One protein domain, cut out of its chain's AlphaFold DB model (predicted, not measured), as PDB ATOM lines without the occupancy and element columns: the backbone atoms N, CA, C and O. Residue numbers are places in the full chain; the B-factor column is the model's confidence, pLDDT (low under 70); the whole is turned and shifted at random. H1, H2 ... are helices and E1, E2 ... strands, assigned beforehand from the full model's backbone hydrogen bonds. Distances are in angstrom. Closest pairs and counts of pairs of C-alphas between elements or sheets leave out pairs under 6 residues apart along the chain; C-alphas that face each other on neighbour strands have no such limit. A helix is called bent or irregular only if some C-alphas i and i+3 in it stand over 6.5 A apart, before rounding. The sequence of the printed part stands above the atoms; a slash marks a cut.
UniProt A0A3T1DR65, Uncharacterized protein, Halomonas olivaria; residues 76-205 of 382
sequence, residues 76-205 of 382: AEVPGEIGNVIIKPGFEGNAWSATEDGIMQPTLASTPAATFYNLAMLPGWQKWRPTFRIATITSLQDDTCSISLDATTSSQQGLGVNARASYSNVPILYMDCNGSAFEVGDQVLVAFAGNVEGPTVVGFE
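AT A GLANCE: This is residues 76 to 205 of the 382 residues of an uncharacterized protein of Halomonas olivaria (UniProt A0A3T1DR65). A strongly twisted sheet of five strands folds back on itself, its leaf E5 E4 facing its leaf E6 E7 with E3 as the hinge; the helix H1 lies off one end of it and the short helix H2 near the other. The small hairpin E1 and E2 sits beside the first part of E3, and a long stretch with no named element, residues 88 to 111, leads from it to H1. The 130 printed residues hold E1, E2, H1, E3, E4, E5, H2, E6, E7 along the chain; the large sheet, in the order E5 E4 E3 E6 E7, is antiparallel. The class is mixed, helices and strands, with under half of the residues in named elements. The whole is compact, with a radius of gyration of the C-alphas of 15.4 A, yet elongated, spanning 49 by 31 by 21 A.

HOW THE PARTS SIT: Start at E1, residues 76 to 78, and E2, residues 84 to 87, an antiparallel hairpin with N 76 and O 86 2.7 A apart. Look next at H1, residues 112 to 128: it is irregular, with C-alphas 120 and 123 7.3 A apart, has a kink of 39 degrees near residue 121, and has 11 of 13 O i to N i+4 pairs within hydrogen-bond range. Then comes E3, residues 132 to 141, which bends by 79 degrees at residue 138; its closest C-alphas to E1 are Arg 133 and Val 78, 5.6 A. E3, E4 at residues 144 to 149 and E5 at residues 166 to 171 make a meander, each strand the antiparallel neighbour of the one before: N 138 and O 146 are 2.8 A apart, N 145 and O 170 2.9 A. H2, residues 178 to 181, is on this sheet at a height of 6.7 A, over none of its strands, and is too short for an O i to N i+4 pair. E6, residues 187 to 191, is the antiparallel neighbour of E3, with N 188 and O 135 2.8 A apart, and forms a hairpin with E7, residues 200 to 204, where N 189 and O 203 are 2.8 A apart. Across the folded sheet, the closest C-alphas of edge strands E5 and E7 are Pro 171 and Thr 200, 5.2 A. H1 is not on the sheet.

IN THESE COORDINATES: Find C-alpha 76 at (18.408, -47.754, 4.083), where E1 begins. H1 runs 24.6 A from C-alpha 112 at (13.671, -44.978, -21.639); E3 spans 22.3 A, E4 15.6 A, E5 13.6 A and E6 13.4 A. E7 ends at C-alpha 204, (23.088, -53.057, 13.270).

THE WHOLE: The two C-alphas farthest apart, Pro 112 and Asp 142, are 49.6 A apart. The printed part has no cut; the links E2 to H1 and E4 to E5 are long. No printed residue is under 70 in pLDDT.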
ATOM      1  N   ALA A  76      17.037 -47.663   4.524       92.19
ATOM      2  CA  ALA A  76      18.408 -47.754   4.083       92.19
ATOM      3  C   ALA A  76      18.514 -48.927   3.108       92.19
ATOM      4  O   ALA A  76      18.449 -50.095   3.500       92.19
ATOM      5  N   GLU A  77      18.672 -48.621   1.823       90.81
ATOM      6  CA  GLU A  77      18.917 -49.638   0.809       90.81
ATOM      7  C   GLU A  77      20.412 -49.822   0.606       90.81
ATOM      8  O   GLU A  77      21.143 -48.887   0.272       90.81
ATOM      9  N   VAL A  78      20.884 -51.055   0.776       92.12
ATOM     10  CA  VAL A  78      22.307 -51.383   0.682       92.12
ATOM     11  C   VAL A  78      22.543 -52.273  -0.539       92.12
ATOM     12  O   VAL A  78      21.920 -53.332  -0.631       92.12
ATOM     13  N   PRO A  79      23.425 -51.898  -1.493       91.69
ATOM     14  CA  PRO A  79      24.298 -50.709  -1.562       91.69
ATOM     15  C   PRO A  79      23.675 -49.463  -2.229       91.69
ATOM     16  O   PRO A  79      24.409 -48.649  -2.800       91.69
ATOM     17  N   GLY A  80      22.353 -49.320  -2.204       88.31
ATOM     18  CA  GLY A  80      21.599 -48.299  -2.940       88.31
ATOM     19  C   GLY A  80      20.837 -48.883  -4.132       88.31
ATOM     20  O   GLY A  80      20.742 -48.268  -5.190       88.31
ATOM     21  N   GLU A  81      20.365 -50.117  -3.983       87.19
ATOM     22  CA  GLU A  81      19.542 -50.837  -4.952       87.19
ATOM     23  C   GLU A  81      18.456 -51.626  -4.219       87.19
ATOM     24  O   GLU A  81      18.552 -51.889  -3.022       87.19
ATOM     25  N   ILE A  82      17.418 -52.032  -4.950       78.69
ATOM     26  CA  ILE A  82      16.330 -52.842  -4.399       78.69
ATOM     27  C   ILE A  82      16.879 -54.224  -4.016       78.69
ATOM     28  O   ILE A  82      17.316 -54.982  -4.880       78.69
ATOM     29  N   GLY A  83      16.809 -54.581  -2.733       80.06
ATOM     30  CA  GLY A  83      17.279 -55.879  -2.250       80.06
ATOM     31  C   GLY A  83      17.184 -55.988  -0.737       80.06
ATOM     32  O   GLY A  83      16.124 -56.351  -0.217       80.06
ATOM     33  N   ASN A  84      18.290 -55.660  -0.065       84.69
ATOM     34  CA  ASN A  84      18.361 -55.575   1.387       84.69
ATOM     35  C   ASN A  84      17.845 -54.204   1.841       84.69
ATOM     36  O   ASN A  84      18.412 -53.173   1.472       84.69
ATOM     37  N   VAL A  85      16.736 -54.216   2.578       89.50
ATOM     38  CA  VAL A  85      16.071 -53.018   3.091       89.50
ATOM     39  C   VAL A  85      16.146 -53.085   4.603       89.50
ATOM     40  O   VAL A  85      15.583 -53.998   5.206       89.50
ATOM     41  N   ILE A  86      16.828 -52.113   5.191       94.62
ATOM     42  CA  ILE A  86      16.901 -51.909   6.636       94.62
ATOM     43  C   ILE A  86      16.125 -50.627   6.936       94.62
ATOM     44  O   ILE A  86      16.170 -49.681   6.153       94.62
ATOM     45  N   ILE A  87      15.367 -50.578   8.024       95.12
ATOM     46  CA  ILE A  87      14.696 -49.346   8.450       95.12
ATOM     47  C   ILE A  87      15.758 -48.460   9.112       95.12
ATOM     48  O   ILE A  87      16.513 -48.937   9.960       95.12
ATOM     49  N   LYS A  88      15.853 -47.188   8.707       94.56
ATOM     50  CA  LYS A  88      16.798 -46.235   9.316       94.56
ATOM     51  C   LYS A  88      16.553 -46.112  10.838       94.56
ATOM     52  O   LYS A  88      15.435 -46.385  11.275       94.56
ATOM     53  N   PRO A  89      17.570 -45.714  11.628       95.31
ATOM     54  CA  PRO A  89      17.427 -45.547  13.077       95.31
ATOM     55  C   PRO A  89      16.220 -44.681  13.445       95.31
ATOM     56  O   PRO A  89      15.979 -43.661  12.799       95.31
ATOM     57  N   GLY A  90      15.456 -45.121  14.444       94.00
ATOM     58  CA  GLY A  90      14.213 -44.506  14.900       94.00
ATOM     59  C   GLY A  90      14.337 -43.585  16.110       94.00
ATOM     60  O   GLY A  90      13.403 -42.822  16.353       94.00
ATOM     61  N   PHE A  91      15.460 -43.615  16.833       91.56
ATOM     62  CA  PHE A  91      15.623 -42.938  18.125       91.56
ATOM     63  C   PHE A  91      15.353 -41.422  18.093       91.56
ATOM     64  O   PHE A  91      14.693 -40.893  18.983       91.56
ATOM     65  N   GLU A  92      15.795 -40.722  17.043       88.44
ATOM     66  CA  GLU A  92      15.527 -39.282  16.846       88.44
ATOM     67  C   GLU A  92      14.295 -39.014  15.957       88.44
ATOM     68  O   GLU A  92      14.066 -37.900  15.483       88.44
ATOM     69  N   GLY A  93      13.482 -40.045  15.730       89.19
ATOM     70  CA  GLY A  93      12.424 -40.064  14.733       89.19
ATOM     71  C   GLY A  93      12.923 -40.535  13.367       89.19
ATOM     72  O   GLY A  93      14.045 -40.264  12.949       89.19
ATOM     73  N   ASN A  94      12.053 -41.239  12.642       91.62
ATOM     74  CA  ASN A  94      12.364 -41.791  11.323       91.62
ATOM     75  C   ASN A  94      11.222 -41.583  10.322       91.62
ATOM     76  O   ASN A  94      10.850 -42.486   9.573       91.62
ATOM     77  N   ALA A  95      10.608 -40.401  10.339       92.94
ATOM     78  CA  ALA A  95       9.608 -40.052   9.339       92.94
ATOM     79  C   ALA A  95      10.284 -39.903   7.969       92.94
ATOM     80  O   ALA A  95      11.281 -39.193   7.847       92.94
ATOM     81  N   TRP A  96       9.733 -40.549   6.942       93.06
ATOM     82  CA  TRP A  96      10.285 -40.442   5.592       93.06
ATOM     83  C   TRP A  96      10.206 -39.009   5.045       93.06
ATOM     84  O   TRP A  96       9.172 -38.340   5.138       93.06
ATOM     85  N   SER A  97      11.288 -38.563   4.405       89.50
ATOM     86  CA  SER A  97      11.381 -37.279   3.715       89.50
ATOM     87  C   SER A  97      11.891 -37.455   2.287       89.50
ATOM     88  O   SER A  97      13.024 -37.873   2.043       89.50
ATOM     89  N   ALA A  98      11.089 -37.022   1.310       86.31
ATOM     90  CA  ALA A  98      11.457 -37.068  -0.107       86.31
ATOM     91  C   ALA A  98      12.778 -36.343  -0.431       86.31
ATOM     92  O   ALA A  98      13.462 -36.710  -1.387       86.31
ATOM     93  N   THR A  99      13.116 -35.300   0.333       84.62
ATOM     94  CA  THR A  99      14.306 -34.469   0.102       84.62
ATOM     95  C   THR A  99      15.580 -35.123   0.635       84.62
ATOM     96  O   THR A  99      16.646 -34.921   0.058       84.62
ATOM     97  N   GLU A 100      15.479 -35.885   1.724       83.06
ATOM     98  CA  GLU A 100      16.637 -36.436   2.439       83.06
ATOM     99  C   GLU A 100      16.881 -37.904   2.093       83.06
ATOM    100  O   GLU A 100      18.016 -38.295   1.819       83.06
ATOM    101  N   ASP A 101      15.815 -38.700   2.054       85.62
ATOM    102  CA  ASP A 101      15.888 -40.148   1.850       85.62
ATOM    103  C   ASP A 101      15.782 -40.518   0.372       85.62
ATOM    104  O   ASP A 101      16.371 -41.491  -0.101       85.62
ATOM    105  N   GLY A 102      15.045 -39.704  -0.384       80.88
ATOM    106  CA  GLY A 102      14.702 -40.006  -1.761       80.88
ATOM    107  C   GLY A 102      13.811 -41.245  -1.886       80.88
ATOM    108  O   GLY A 102      13.243 -41.765  -0.926       80.88
ATOM    109  N   ILE A 103      13.624 -41.679  -3.129       77.75
ATOM    110  CA  ILE A 103      12.835 -42.858  -3.489       77.75
ATOM    111  C   ILE A 103      13.464 -43.462  -4.741       77.75
ATOM    112  O   ILE A 103      13.686 -42.772  -5.740       77.75
ATOM    113  N   MET A 104      13.711 -44.771  -4.720       75.62
ATOM    114  CA  MET A 104      14.079 -45.490  -5.934       75.62
ATOM    115  C   MET A 104      12.865 -45.639  -6.847       75.62
ATOM    116  O   MET A 104      11.901 -46.337  -6.535       75.62
ATOM    117  N   GLN A 105      12.932 -45.014  -8.020       78.44
ATOM    118  CA  GLN A 105      11.908 -45.167  -9.042       78.44
ATOM    119  C   GLN A 105      12.125 -46.468  -9.833       78.44
ATOM    120  O   GLN A 105      13.196 -46.652 -10.425       78.44
ATOM    121  N   PRO A 106      11.113 -47.352  -9.932       79.06
ATOM    122  CA  PRO A 106      11.197 -48.541 -10.768       79.06
ATOM    123  C   PRO A 106      11.438 -48.185 -12.234       79.06
ATOM    124  O   PRO A 106      10.815 -47.276 -12.784       79.06
ATOM    125  N   THR A 107      12.267 -48.972 -12.915       83.25
ATOM    126  CA  THR A 107      12.585 -48.794 -14.338       83.25
ATOM    127  C   THR A 107      11.339 -48.746 -15.231       83.25
ATOM    128  O   THR A 107      11.273 -47.958 -16.174       83.25
ATOM    129  N   LEU A 108      10.320 -49.551 -14.908       80.81
ATOM    130  CA  LEU A 108       9.046 -49.604 -15.635       80.81
ATOM    131  C   LEU A 108       8.226 -48.310 -15.513       80.81
ATOM    132  O   LEU A 108       7.425 -48.009 -16.399       80.81
ATOM    133  N   ALA A 109       8.440 -47.539 -14.445       80.81
ATOM    134  CA  ALA A 109       7.785 -46.258 -14.213       80.81
ATOM    135  C   ALA A 109       8.554 -45.074 -14.834       80.81
ATOM    136  O   ALA A 109       8.063 -43.948 -14.799       80.81
ATOM    137  N   SER A 110       9.740 -45.304 -15.402       84.88
ATOM    138  CA  SER A 110      10.619 -44.270 -15.965       84.88
ATOM    139  C   SER A 110      10.514 -44.173 -17.492       84.88
ATOM    140  O   SER A 110      10.041 -45.086 -18.179       84.88
ATOM    141  N   THR A 111      10.958 -43.047 -18.061       87.81
ATOM    142  CA  THR A 111      11.160 -42.941 -19.518       87.81
ATOM    143  C   THR A 111      12.394 -43.752 -19.933       87.81
ATOM    144  O   THR A 111      13.314 -43.898 -19.127       87.81
ATOM    145  N   PRO A 112      12.486 -44.246 -21.184       88.75
ATOM    146  CA  PRO A 112      13.671 -44.978 -21.639       88.75
ATOM    147  C   PRO A 112      14.982 -44.202 -21.447       88.75
ATOM    148  O   PRO A 112      15.986 -44.782 -21.044       88.75
ATOM    149  N   ALA A 113      14.961 -42.883 -21.671       92.12
ATOM    150  CA  ALA A 113      16.125 -42.020 -21.474       92.12
ATOM    151  C   ALA A 113      16.526 -41.898 -19.994       92.12
ATOM    152  O   ALA A 113      17.704 -42.034 -19.672       92.12
ATOM    153  N   ALA A 114      15.557 -41.696 -19.091       90.56
ATOM    154  CA  ALA A 114      15.818 -41.627 -17.652       90.56
ATOM    155  C   ALA A 114      16.321 -42.972 -17.107       90.56
ATOM    156  O   ALA A 114      17.294 -43.017 -16.362       90.56
ATOM    157  N   THR A 115      15.711 -44.074 -17.548       90.88
ATOM    158  CA  THR A 115      16.156 -45.441 -17.254       90.88
ATOM    159  C   THR A 115      17.605 -45.661 -17.672       90.88
ATOM    160  O   THR A 115      18.410 -46.114 -16.862       90.88
ATOM    161  N   PHE A 116      17.946 -45.330 -18.920       92.69
ATOM    162  CA  PHE A 116      19.305 -45.489 -19.428       92.69
ATOM    163  C   PHE A 116      20.308 -44.688 -18.595       92.69
ATOM    164  O   PHE A 116      21.324 -45.235 -18.178       92.69
ATOM    165  N   TYR A 117      20.000 -43.418 -18.312       92.81
ATOM    166  CA  TYR A 117      20.855 -42.562 -17.495       92.81
ATOM    167  C   TYR A 117      21.058 -43.129 -16.085       92.81
ATOM    168  O   TYR A 117      22.198 -43.280 -15.651       92.81
ATOM    169  N   ASN A 118      19.974 -43.498 -15.394       89.75
ATOM    170  CA  ASN A 118      20.044 -44.027 -14.032       89.75
ATOM    171  C   ASN A 118      20.884 -45.307 -13.978       89.75
ATOM    172  O   ASN A 118      21.778 -45.402 -13.145       89.75
ATOM    173  N   LEU A 119      20.665 -46.255 -14.897       90.94
ATOM    174  CA  LEU A 119      21.429 -47.507 -14.942       90.94
ATOM    175  C   LEU A 119      22.903 -47.282 -15.307       90.94
ATOM    176  O   LEU A 119      23.779 -47.902 -14.709       90.94
ATOM    177  N   ALA A 120      23.194 -46.382 -16.250       92.75
ATOM    178  CA  ALA A 120      24.568 -46.068 -16.644       92.75
ATOM    179  C   ALA A 120      25.358 -45.383 -15.516       92.75
ATOM    180  O   ALA A 120      26.556 -45.621 -15.363       92.75
ATOM    181  N   MET A 121      24.693 -44.543 -14.719       92.94
ATOM    182  CA  MET A 121      25.316 -43.802 -13.620       92.94
ATOM    183  C   MET A 121      25.373 -44.585 -12.303       92.94
ATOM    184  O   MET A 121      26.203 -44.259 -11.450       92.94
ATOM    185  N   LEU A 122      24.532 -45.611 -12.137       92.06
ATOM    186  CA  LEU A 122      24.350 -46.344 -10.883       92.06
ATOM    187  C   LEU A 122      25.669 -46.852 -10.267       92.06
ATOM    188  O   LEU A 122      25.925 -46.495  -9.116       92.06
ATOM    189  N   PRO A 123      26.576 -47.546 -10.987       93.88
ATOM    190  CA  PRO A 123      27.834 -48.017 -10.390       93.88
ATOM    191  C   PRO A 123      28.729 -46.882  -9.894       93.88
ATOM    192  O   PRO A 123      29.403 -47.004  -8.870       93.88
ATOM    193  N   GLY A 124      28.747 -45.768 -10.632       94.44
ATOM    194  CA  GLY A 124      29.528 -44.588 -10.277       94.44
ATOM    195  C   GLY A 124      28.988 -43.917  -9.019       94.44
ATOM    196  O   GLY A 124      29.763 -43.590  -8.123       94.44
ATOM    197  N   TRP A 125      27.665 -43.764  -8.927       92.88
ATOM    198  CA  TRP A 125      27.009 -43.241  -7.731       92.88
ATOM    199  C   TRP A 125      27.241 -44.151  -6.524       92.88
ATOM    200  O   TRP A 125      27.719 -43.674  -5.500       92.88
ATOM    201  N   GLN A 126      27.029 -45.461  -6.669       94.12
ATOM    202  CA  GLN A 126      27.274 -46.413  -5.587       94.12
ATOM    203  C   GLN A 126      28.711 -46.321  -5.080       94.12
ATOM    204  O   GLN A 126      28.923 -46.324  -3.872       94.12
ATOM    205  N   LYS A 127      29.697 -46.215  -5.977       95.25
ATOM    206  CA  LYS A 127      31.106 -46.180  -5.582       95.25
ATOM    207  C   LYS A 127      31.542 -44.869  -4.937       95.25
ATOM    208  O   LYS A 127      32.289 -44.898  -3.965       95.25
ATOM    209  N   TRP A 128      31.129 -43.736  -5.500       94.81
ATOM    210  CA  TRP A 128      31.697 -42.429  -5.152       94.81
ATOM    211  C   TRP A 128      30.775 -41.546  -4.312       94.81
ATOM    212  O   TRP A 128      31.243 -40.573  -3.727       94.81
ATOM    213  N   ARG A 129      29.483 -41.873  -4.237       93.25
ATOM    214  CA  ARG A 129      28.485 -41.192  -3.404       93.25
ATOM    215  C   ARG A 129      27.559 -42.198  -2.699       93.25
ATOM    216  O   ARG A 129      26.343 -42.110  -2.868       93.25
ATOM    217  N   PRO A 130      28.107 -43.167  -1.945       93.06
ATOM    218  CA  PRO A 130      27.283 -44.139  -1.237       93.06
ATOM    219  C   PRO A 130      26.416 -43.459  -0.170       93.06
ATOM    220  O   PRO A 130      26.835 -42.484   0.455       93.06
ATOM    221  N   THR A 131      25.225 -44.009   0.062       92.56
ATOM    222  CA  THR A 131      24.384 -43.634   1.209       92.56
ATOM    223  C   THR A 131      24.632 -44.573   2.384       92.56
ATOM    224  O   THR A 131      24.941 -44.100   3.472       92.56
ATOM    225  N   PHE A 132      24.579 -45.892   2.145       94.50
ATOM    226  CA  PHE A 132      24.734 -46.919   3.177       94.50
ATOM    227  C   PHE A 132      25.576 -48.121   2.721       94.50
ATOM    228  O   PHE A 132      25.605 -48.464   1.528       94.50
ATOM    229  N   ARG A 133      26.247 -48.781   3.673       95.94
ATOM    230  CA  ARG A 133      26.967 -50.058   3.513       95.94
ATOM    231  C   ARG A 133      26.833 -50.929   4.754       95.94
ATOM    232  O   ARG A 133      26.604 -50.405   5.836       95.94
ATOM    233  N   ILE A 134      27.037 -52.233   4.576       97.19
ATOM    234  CA  ILE A 134      27.268 -53.162   5.685       97.19
ATOM    235  C   ILE A 134      28.769 -53.287   5.920       97.19
ATOM    236  O   ILE A 134      29.567 -53.263   4.972       97.19
ATOM    237  N   ALA A 135      29.147 -53.369   7.186       97.88
ATOM    238  CA  ALA A 135      30.519 -53.542   7.609       97.88
ATOM    239  C   ALA A 135      30.593 -54.367   8.890       97.88
ATOM    240  O   ALA A 135      29.674 -54.340   9.697       97.88
ATOM    241  N   THR A 136      31.736 -54.999   9.121       98.62
ATOM    242  CA  THR A 136      32.051 -55.655  10.389       98.62
ATOM    243  C   THR A 136      32.973 -54.773  11.227       98.62
ATOM    244  O   THR A 136      33.974 -54.256  10.711       98.62
ATOM    245  N   ILE A 137      32.687 -54.625  12.522       98.56
ATOM    246  CA  ILE A 137      33.590 -53.950  13.466       98.56
ATOM    247  C   ILE A 137      34.828 -54.823  13.700       98.56
ATOM    248  O   ILE A 137      34.738 -55.986  14.078       98.56
ATOM    249  N   THR A 138      36.011 -54.248  13.495       98.44
ATOM    250  CA  THR A 138      37.316 -54.928  13.631       98.44
ATOM    251  C   THR A 138      38.106 -54.485  14.860       98.44
ATOM    252  O   THR A 138      38.944 -55.234  15.357       98.44
ATOM    253  N   SER A 139      37.840 -53.285  15.372       97.88
ATOM    254  CA  SER A 139      38.359 -52.789  16.648       97.88
ATOM    255  C   SER A 139      37.407 -51.738  17.206       97.88
ATOM    256  O   SER A 139      36.836 -50.980  16.424       97.88
ATOM    257  N   LEU A 140      37.302 -51.634  18.529       97.38
ATOM    258  CA  LEU A 140      36.443 -50.669  19.213       97.38
ATOM    259  C   LEU A 140      37.253 -49.887  20.254       97.38
ATOM    260  O   LEU A 140      38.100 -50.464  20.938       97.38
ATOM    261  N   GLN A 141      37.005 -48.586  20.341       95.75
ATOM    262  CA  GLN A 141      37.561 -47.686  21.342       95.75
ATOM    263  C   GLN A 141      36.514 -46.621  21.682       95.75
ATOM    264  O   GLN A 141      36.360 -45.641  20.945       95.75
ATOM    265  N   ASP A 142      35.815 -46.827  22.799       93.38
ATOM    266  CA  ASP A 142      34.700 -45.992  23.255       93.38
ATOM    267  C   ASP A 142      33.694 -45.752  22.108       93.38
ATOM    268  O   ASP A 142      33.205 -46.711  21.513       93.38
ATOM    269  N   ASP A 143      33.450 -44.496  21.725       96.44
ATOM    270  CA  ASP A 143      32.503 -44.107  20.666       96.44
ATOM    271  C   ASP A 143      33.099 -44.125  19.246       96.44
ATOM    272  O   ASP A 143      32.541 -43.555  18.301       96.44
ATOM    273  N   THR A 144      34.261 -44.754  19.071       97.44
ATOM    274  CA  THR A 144      34.931 -44.873  17.772       97.44
ATOM    275  C   THR A 144      35.343 -46.306  17.473       97.44
ATOM    276  O   THR A 144      35.691 -47.082  18.361       97.44
ATOM    277  N   CYS A 145      35.343 -46.679  16.196       97.94
ATOM    278  CA  CYS A 145      35.714 -48.027  15.776       97.94
ATOM    279  C   CYS A 145      36.533 -48.054  14.482       97.94
ATOM    280  O   CYS A 145      36.647 -47.069  13.747       97.94
ATOM    281  N   SER A 146      37.113 -49.217  14.194       98.38
ATOM    282  CA  SER A 146      37.588 -49.558  12.854       98.38
ATOM    283  C   SER A 146      36.647 -50.579  12.242       98.38
ATOM    284  O   SER A 146      36.268 -51.548  12.898       98.38
ATOM    285  N   ILE A 147      36.322 -50.406  10.968       98.44
ATOM    286  CA  ILE A 147      35.370 -51.247  10.240       98.44
ATOM    287  C   ILE A 147      36.010 -51.843   8.989       98.44
ATOM    288  O   ILE A 147      36.845 -51.210   8.334       98.44
ATOM    289  N   SER A 148      35.565 -53.039   8.623       98.38
ATOM    290  CA  SER A 148      35.817 -53.659   7.322       98.38
ATOM    291  C   SER A 148      34.499 -53.743   6.565       98.38
ATOM    292  O   SER A 148      33.574 -54.395   7.030       98.38
ATOM    293  N   LEU A 149      34.399 -53.079   5.414       97.81
ATOM    294  CA  LEU A 149      33.194 -53.114   4.587       97.81
ATOM    295  C   LEU A 149      33.025 -54.481   3.928       97.81
ATOM    296  O   LEU A 149      33.974 -55.012   3.339       97.81
ATOM    297  N   ASP A 150      31.792 -54.975   3.902       96.94
ATOM    298  CA  ASP A 150      31.451 -56.182   3.163       96.94
ATOM    299  C   ASP A 150      31.646 -55.978   1.662       96.94
ATOM    300  O   ASP A 150      31.309 -54.937   1.077       96.94
ATOM    301  N   ALA A 151      32.201 -57.000   1.009       95.88
ATOM    302  CA  ALA A 151      32.424 -56.977  -0.424       95.88
ATOM    303  C   ALA A 151      31.081 -56.862  -1.152       95.88
ATOM    304  O   ALA A 151      30.277 -57.789  -1.158       95.88
ATOM    305  N   THR A 152      30.857 -55.714  -1.789       93.75
ATOM    306  CA  THR A 152      29.602 -55.425  -2.482       93.75
ATOM    307  C   THR A 152      29.849 -55.080  -3.949       93.75
ATOM    308  O   THR A 152      30.817 -54.389  -4.293       93.75
ATOM    309  N   THR A 153      28.945 -55.532  -4.821       94.69
ATOM    310  CA  THR A 153      28.978 -55.283  -6.268       94.69
ATOM    311  C   THR A 153      27.681 -54.655  -6.767       94.69
ATOM    312  O   THR A 153      26.608 -55.006  -6.284       94.69
ATOM    313  N   SER A 154      27.772 -53.783  -7.772       93.75
ATOM    314  CA  SER A 154      26.605 -53.250  -8.488       93.75
ATOM    315  C   SER A 154      25.896 -54.355  -9.268       93.75
ATOM    316  O   SER A 154      26.569 -55.183  -9.895       93.75
ATOM    317  N   SER A 155      24.558 -54.333  -9.329       90.88
ATOM    318  CA  SER A 155      23.826 -55.218 -10.253       90.88
ATOM    319  C   SER A 155      24.174 -54.935 -11.713       90.88
ATOM    320  O   SER A 155      24.050 -55.812 -12.571       90.88
ATOM    321  N   GLN A 156      24.666 -53.730 -12.009       91.31
ATOM    322  CA  GLN A 156      25.149 -53.379 -13.333       91.31
ATOM    323  C   GLN A 156      26.592 -53.867 -13.480       91.31
ATOM    324  O   GLN A 156      27.532 -53.310 -12.913       91.31
ATOM    325  N   GLN A 157      26.761 -54.926 -14.272       90.00
ATOM    326  CA  GLN A 157      28.062 -55.489 -14.661       90.00
ATOM    327  C   GLN A 157      28.909 -56.080 -13.514       90.00
ATOM    328  O   GLN A 157      30.057 -56.445 -13.756       90.00
ATOM    329  N   GLY A 158      28.382 -56.206 -12.289       93.00
ATOM    330  CA  GLY A 158      29.101 -56.831 -11.172       93.00
ATOM    331  C   GLY A 158      30.325 -56.038 -10.701       93.00
ATOM    332  O   GLY A 158      31.285 -56.615 -10.193       93.00
ATOM    333  N   LEU A 159      30.332 -54.717 -10.903       94.75
ATOM    334  CA  LEU A 159      31.469 -53.865 -10.551       94.75
ATOM    335  C   LEU A 159      31.567 -53.688  -9.033       94.75
ATOM    336  O   LEU A 159      30.564 -53.411  -8.383       94.75
ATOM    337  N   GLY A 160      32.774 -53.782  -8.470       96.25
ATOM    338  CA  GLY A 160      33.009 -53.513  -7.049       96.25
ATOM    339  C   GLY A 160      32.724 -52.051  -6.685       96.25
ATOM    340  O   GLY A 160      33.360 -51.137  -7.226       96.25
ATOM    341  N   VAL A 161      31.791 -51.839  -5.751       95.81
ATOM    342  CA  VAL A 161      31.270 -50.506  -5.380       95.81
ATOM    343  C   VAL A 161      31.854 -49.947  -4.087       95.81
ATOM    344  O   VAL A 161      31.445 -48.881  -3.635       95.81
ATOM    345  N   ASN A 162      32.809 -50.635  -3.472       96.00
ATOM    346  CA  ASN A 162      33.542 -50.083  -2.340       96.00
ATOM    347  C   ASN A 162      34.729 -49.271  -2.871       96.00
ATOM    348  O   ASN A 162      35.551 -49.776  -3.640       96.00
ATOM    349  N   ALA A 163      34.814 -47.995  -2.489       94.56
ATOM    350  CA  ALA A 163      35.975 -47.160  -2.801       94.56
ATOM    351  C   ALA A 163      37.207 -47.573  -1.976       94.56
ATOM    352  O   ALA A 163      38.328 -47.555  -2.482       94.56
ATOM    353  N   ARG A 164      36.977 -47.984  -0.725       95.56
ATOM    354  CA  ARG A 164      37.960 -48.534   0.217       95.56
ATOM    355  C   ARG A 164      37.360 -49.762   0.893       95.56
ATOM    356  O   ARG A 164      36.143 -49.846   1.021       95.56
ATOM    357  N   ALA A 165      38.206 -50.699   1.310       96.00
ATOM    358  CA  ALA A 165      37.760 -51.913   1.995       96.00
ATOM    359  C   ALA A 165      37.577 -51.716   3.508       96.00
ATOM    360  O   ALA A 165      36.805 -52.441   4.118       96.00
ATOM    361  N   SER A 166      38.259 -50.744   4.115       96.94
ATOM    362  CA  SER A 166      38.240 -50.532   5.562       96.94
ATOM    363  C   SER A 166      38.410 -49.060   5.925       96.94
ATOM    364  O   SER A 166      38.982 -48.282   5.153       96.94
ATOM    365  N   TYR A 167      37.941 -48.704   7.119       97.81
ATOM    366  CA  TYR A 167      38.068 -47.376   7.716       97.81
ATOM    367  C   TYR A 167      38.460 -47.508   9.189       97.81
ATOM    368  O   TYR A 167      38.130 -48.500   9.833       97.81
ATOM    369  N   SER A 168      39.163 -46.510   9.711       97.25
ATOM    370  CA  SER A 168      39.591 -46.419  11.112       97.25
ATOM    371  C   SER A 168      39.110 -45.105  11.711       97.25
ATOM    372  O   SER A 168      39.012 -44.120  10.977       97.25
ATOM    373  N   ASN A 169      38.908 -45.065  13.030       96.44
ATOM    374  CA  ASN A 169      38.386 -43.895  13.750       96.44
ATOM    375  C   ASN A 169      37.011 -43.454  13.220       96.44
ATOM    376  O   ASN A 169      36.743 -42.266  13.058       96.44
ATOM    377  N   VAL A 170      36.167 -44.430  12.890       97.94
ATOM    378  CA  VAL A 170      34.793 -44.210  12.448       97.94
ATOM    379  C   VAL A 170      33.935 -43.915  13.678       97.94
ATOM    380  O   VAL A 170      33.914 -44.751  14.584       97.94
ATOM    381  N   PRO A 171      33.253 -42.759  13.743       97.75
ATOM    382  CA  PRO A 171      32.355 -42.450  14.846       97.75
ATOM    383  C   PRO A 171      31.139 -43.383  14.849       97.75
ATOM    384  O   PRO A 171      30.654 -43.797  13.789       97.75
ATOM    385  N   ILE A 172      30.642 -43.679  16.045       97.69
ATOM    386  CA  ILE A 172      29.413 -44.437  16.272       97.69
ATOM    387  C   ILE A 172      28.339 -43.465  16.756       97.69
ATOM    388  O   ILE A 172      28.549 -42.745  17.728       97.69
ATOM    389  N   LEU A 173      27.200 -43.447  16.067       95.88
ATOM    390  CA  LEU A 173      25.998 -42.728  16.469       95.88
ATOM    391  C   LEU A 173      24.877 -43.754  16.612       95.88
ATOM    392  O   LEU A 173      24.323 -44.209  15.613       95.88
ATOM    393  N   TYR A 174      24.580 -44.147  17.845       96.31
ATOM    394  CA  TYR A 174      23.601 -45.191  18.119       96.31
ATOM    395  C   TYR A 174      22.824 -44.874  19.387       96.31
ATOM    396  O   TYR A 174      23.364 -44.976  20.489       96.31
ATOM    397  N   MET A 175      21.554 -44.502  19.211       94.44
ATOM    398  CA  MET A 175      20.662 -44.116  20.303       94.44
ATOM    399  C   MET A 175      21.347 -43.111  21.256       94.44
ATOM    400  O   MET A 175      21.963 -42.152  20.792       94.44
ATOM    401  N   ASP A 176      21.266 -43.321  22.569       92.00
ATOM    402  CA  ASP A 176      21.926 -42.523  23.606       92.00
ATOM    403  C   ASP A 176      23.230 -43.144  24.134       92.00
ATOM    404  O   ASP A 176      23.945 -42.510  24.913       92.00
ATOM    405  N   CYS A 177      23.562 -44.365  23.710       92.44
ATOM    406  CA  CYS A 177      24.648 -45.155  24.285       92.44
ATOM    407  C   CYS A 177      25.854 -45.362  23.348       92.44
ATOM    408  O   CYS A 177      26.903 -45.835  23.794       92.44
ATOM    409  N   ASN A 178      25.742 -44.972  22.075       95.06
ATOM    410  CA  ASN A 178      26.823 -44.966  21.085       95.06
ATOM    411  C   ASN A 178      27.615 -46.284  21.051       95.06
ATOM    412  O   ASN A 178      27.049 -47.341  20.774       95.06
ATOM    413  N   GLY A 179      28.929 -46.233  21.299       93.50
ATOM    414  CA  GLY A 179      29.819 -47.382  21.157       93.50
ATOM    415  C   GLY A 179      29.580 -48.498  22.171       93.50
ATOM    416  O   GLY A 179      29.950 -49.637  21.899       93.50
ATOM    417  N   SER A 180      28.922 -48.208  23.297       93.88
ATOM    418  CA  SER A 180      28.698 -49.190  24.370       93.88
ATOM    419  C   SER A 180      27.785 -50.353  23.976       93.88
ATOM    420  O   SER A 180      27.895 -51.425  24.563       93.88
ATOM    421  N   ALA A 181      26.931 -50.181  22.961       95.19
ATOM    422  CA  ALA A 181      26.076 -51.254  22.457       95.19
ATOM    423  C   ALA A 181      26.815 -52.257  21.551       95.19
ATOM    424  O   ALA A 181      26.256 -53.303  21.219       95.19
ATOM    425  N   PHE A 182      28.034 -51.948  21.101       96.94
ATOM    426  CA  PHE A 182      28.729 -52.714  20.066       96.94
ATOM    427  C   PHE A 182      29.911 -53.509  20.611       96.94
ATOM    428  O   PHE A 182      30.571 -53.122  21.571       96.94
ATOM    429  N   GLU A 183      30.245 -54.592  19.915       96.94
ATOM    430  CA  GLU A 183      31.425 -55.410  20.168       96.94
ATOM    431  C   GLU A 183      32.211 -55.673  18.874       96.94
ATOM    432  O   GLU A 183      31.715 -55.540  17.750       96.94
ATOM    433  N   VAL A 184      33.481 -56.064  19.012       98.06
ATOM    434  CA  VAL A 184      34.294 -56.473  17.860       98.06
ATOM    435  C   VAL A 184      33.703 -57.741  17.242       98.06
ATOM    436  O   VAL A 184      33.554 -58.756  17.916       98.06
ATOM    437  N   GLY A 185      33.439 -57.698  15.937       97.81
ATOM    438  CA  GLY A 185      32.791 -58.771  15.186       97.81
ATOM    439  C   GLY A 185      31.321 -58.510  14.855       97.81
ATOM    440  O   GLY A 185      30.777 -59.230  14.018       97.81
ATOM    441  N   ASP A 186      30.697 -57.479  15.433       98.25
ATOM    442  CA  ASP A 186      29.318 -57.114  15.103       98.25
ATOM    443  C   ASP A 186      29.193 -56.636  13.643       98.25
ATOM    444  O   ASP A 186      30.051 -55.904  13.130       98.25
ATOM    445  N   GLN A 187      28.101 -57.045  12.985       98.12
ATOM    446  CA  GLN A 187      27.705 -56.574  11.655       98.12
ATOM    447  C   GLN A 187      26.836 -55.323  11.772       98.12
ATOM    448  O   GLN A 187      25.763 -55.337  12.380       98.12
ATOM    449  N   VAL A 188      27.298 -54.236  11.159       98.12
ATOM    450  CA  VAL A 188      26.757 -52.894  11.358       98.12
ATOM    451  C   VAL A 188      26.386 -52.198  10.056       98.12
ATOM    452  O   VAL A 188      26.999 -52.396   9.003       98.12
ATOM    453  N   LEU A 189      25.379 -51.334  10.150       97.62
ATOM    454  CA  LEU A 189      24.982 -50.398   9.114       97.62
ATOM    455  C   LEU A 189      25.828 -49.125   9.222       97.62
ATOM    456  O   LEU A 189      25.878 -48.465  10.261       97.62
ATOM    457  N   VAL A 190      26.459 -48.748   8.114       97.38
ATOM    458  CA  VAL A 190      27.333 -47.576   8.017       97.38
ATOM    459  C   VAL A 190      26.738 -46.572   7.043       97.38
ATOM    460  O   VAL A 190      26.528 -46.892   5.870       97.38
ATOM    461  N   ALA A 191      26.499 -45.351   7.513       95.88
ATOM    462  CA  ALA A 191      26.035 -44.228   6.712       95.88
ATOM    463  C   ALA A 191      27.219 -43.422   6.160       95.88
ATOM    464  O   ALA A 191      28.218 -43.226   6.844       95.88
ATOM    465  N   PHE A 192      27.099 -42.933   4.927       93.94
ATOM    466  CA  PHE A 192      28.157 -42.196   4.223       93.94
ATOM    467  C   PHE A 192      27.758 -40.760   3.832       93.94
ATOM    468  O   PHE A 192      28.550 -40.053   3.218       93.94
ATOM    469  N   ALA A 193      26.541 -40.298   4.145       84.88
ATOM    470  CA  ALA A 193      26.056 -38.941   3.824       84.88
ATOM    471  C   ALA A 193      26.355 -38.466   2.372       84.88
ATOM    472  O   ALA A 193      26.517 -37.273   2.105       84.88
ATOM    473  N   GLY A 194      26.464 -39.394   1.410       81.00
ATOM    474  CA  GLY A 194      26.783 -39.107   0.008       81.00
ATOM    475  C   GLY A 194      28.264 -38.837  -0.311       81.00
ATOM    476  O   GLY A 194      28.544 -38.317  -1.397       81.00
ATOM    477  N   ASN A 195      29.190 -39.182   0.589       86.12
ATOM    478  CA  ASN A 195      30.642 -38.986   0.504       86.12
ATOM    479  C   ASN A 195      31.391 -40.217   1.061       86.12
ATOM    480  O   ASN A 195      31.014 -40.768   2.080       86.12
ATOM    481  N   VAL A 196      32.499 -40.626   0.442       91.06
ATOM    482  CA  VAL A 196      33.310 -41.773   0.898       91.06
ATOM    483  C   VAL A 196      34.205 -41.499   2.121       91.06
ATOM    484  O   VAL A 196      34.662 -42.445   2.747       91.06
ATOM    485  N   GLU A 197      34.492 -40.241   2.462       91.38
ATOM    486  CA  GLU A 197      35.508 -39.881   3.470       91.38
ATOM    487  C   GLU A 197      34.989 -39.793   4.913       91.38
ATOM    488  O   GLU A 197      35.796 -39.691   5.831       91.38
ATOM    489  N   GLY A 198      33.673 -39.814   5.131       89.31
ATOM    490  CA  GLY A 198      33.077 -39.637   6.460       89.31
ATOM    491  C   GLY A 198      32.034 -40.698   6.790       89.31
ATOM    492  O   GLY A 198      30.863 -40.338   6.899       89.31
ATOM    493  N   PRO A 199      32.411 -41.987   6.886       97.06
ATOM    494  CA  PRO A 199      31.492 -43.005   7.372       97.06
ATOM    495  C   PRO A 199      31.120 -42.750   8.835       97.06
ATOM    496  O   PRO A 199      31.963 -42.313   9.618       97.06
ATOM    497  N   THR A 200      29.899 -43.122   9.200       97.56
ATOM    498  CA  THR A 200      29.418 -43.184  10.585       97.56
ATOM    499  C   THR A 200      28.679 -44.501  10.774       97.56
ATOM    500  O   THR A 200      27.852 -44.865   9.936       97.56
ATOM    501  N   VAL A 201      28.965 -45.229  11.853       97.94
ATOM    502  CA  VAL A 201      28.164 -46.400  12.233       97.94
ATOM    503  C   VAL A 201      26.858 -45.899  12.830       97.94
ATOM    504  O   VAL A 201      26.891 -45.121  13.776       97.94
ATOM    505  N   VAL A 202      25.729 -46.320  12.260       97.12
ATOM    506  CA  VAL A 202      24.394 -45.837  12.656       97.12
ATOM    507  C   VAL A 202      23.500 -46.927  13.244       97.12
ATOM    508  O   VAL A 202      22.379 -46.646  13.643       97.12
ATOM    509  N   GLY A 203      23.960 -48.179  13.277       97.38
ATOM    510  CA  GLY A 203      23.166 -49.284  13.801       97.38
ATOM    511  C   GLY A 203      23.653 -50.655  13.376       97.38
ATOM    512  O   GLY A 203      24.741 -50.798  12.822       97.38
ATOM    513  N   PHE A 204      22.830 -51.665  13.620       98.00
ATOM    514  CA  PHE A 204      23.088 -53.057  13.270       98.00
ATOM    515  C   PHE A 204      22.529 -53.395  11.887       98.00
ATOM    516  O   PHE A 204      21.566 -52.791  11.417       98.00
ATOM    517  N   GLU A 205      23.121 -54.390  11.226       96.62
ATOM    518  CA  GLU A 205      22.499 -54.981  10.036       96.62
ATOM    519  C   GLU A 205      21.192 -55.702  10.411       96.62
ATOM    520  O   GLU A 205      20.193 -55.630   9.693       96.62
TER     521      GLU A 205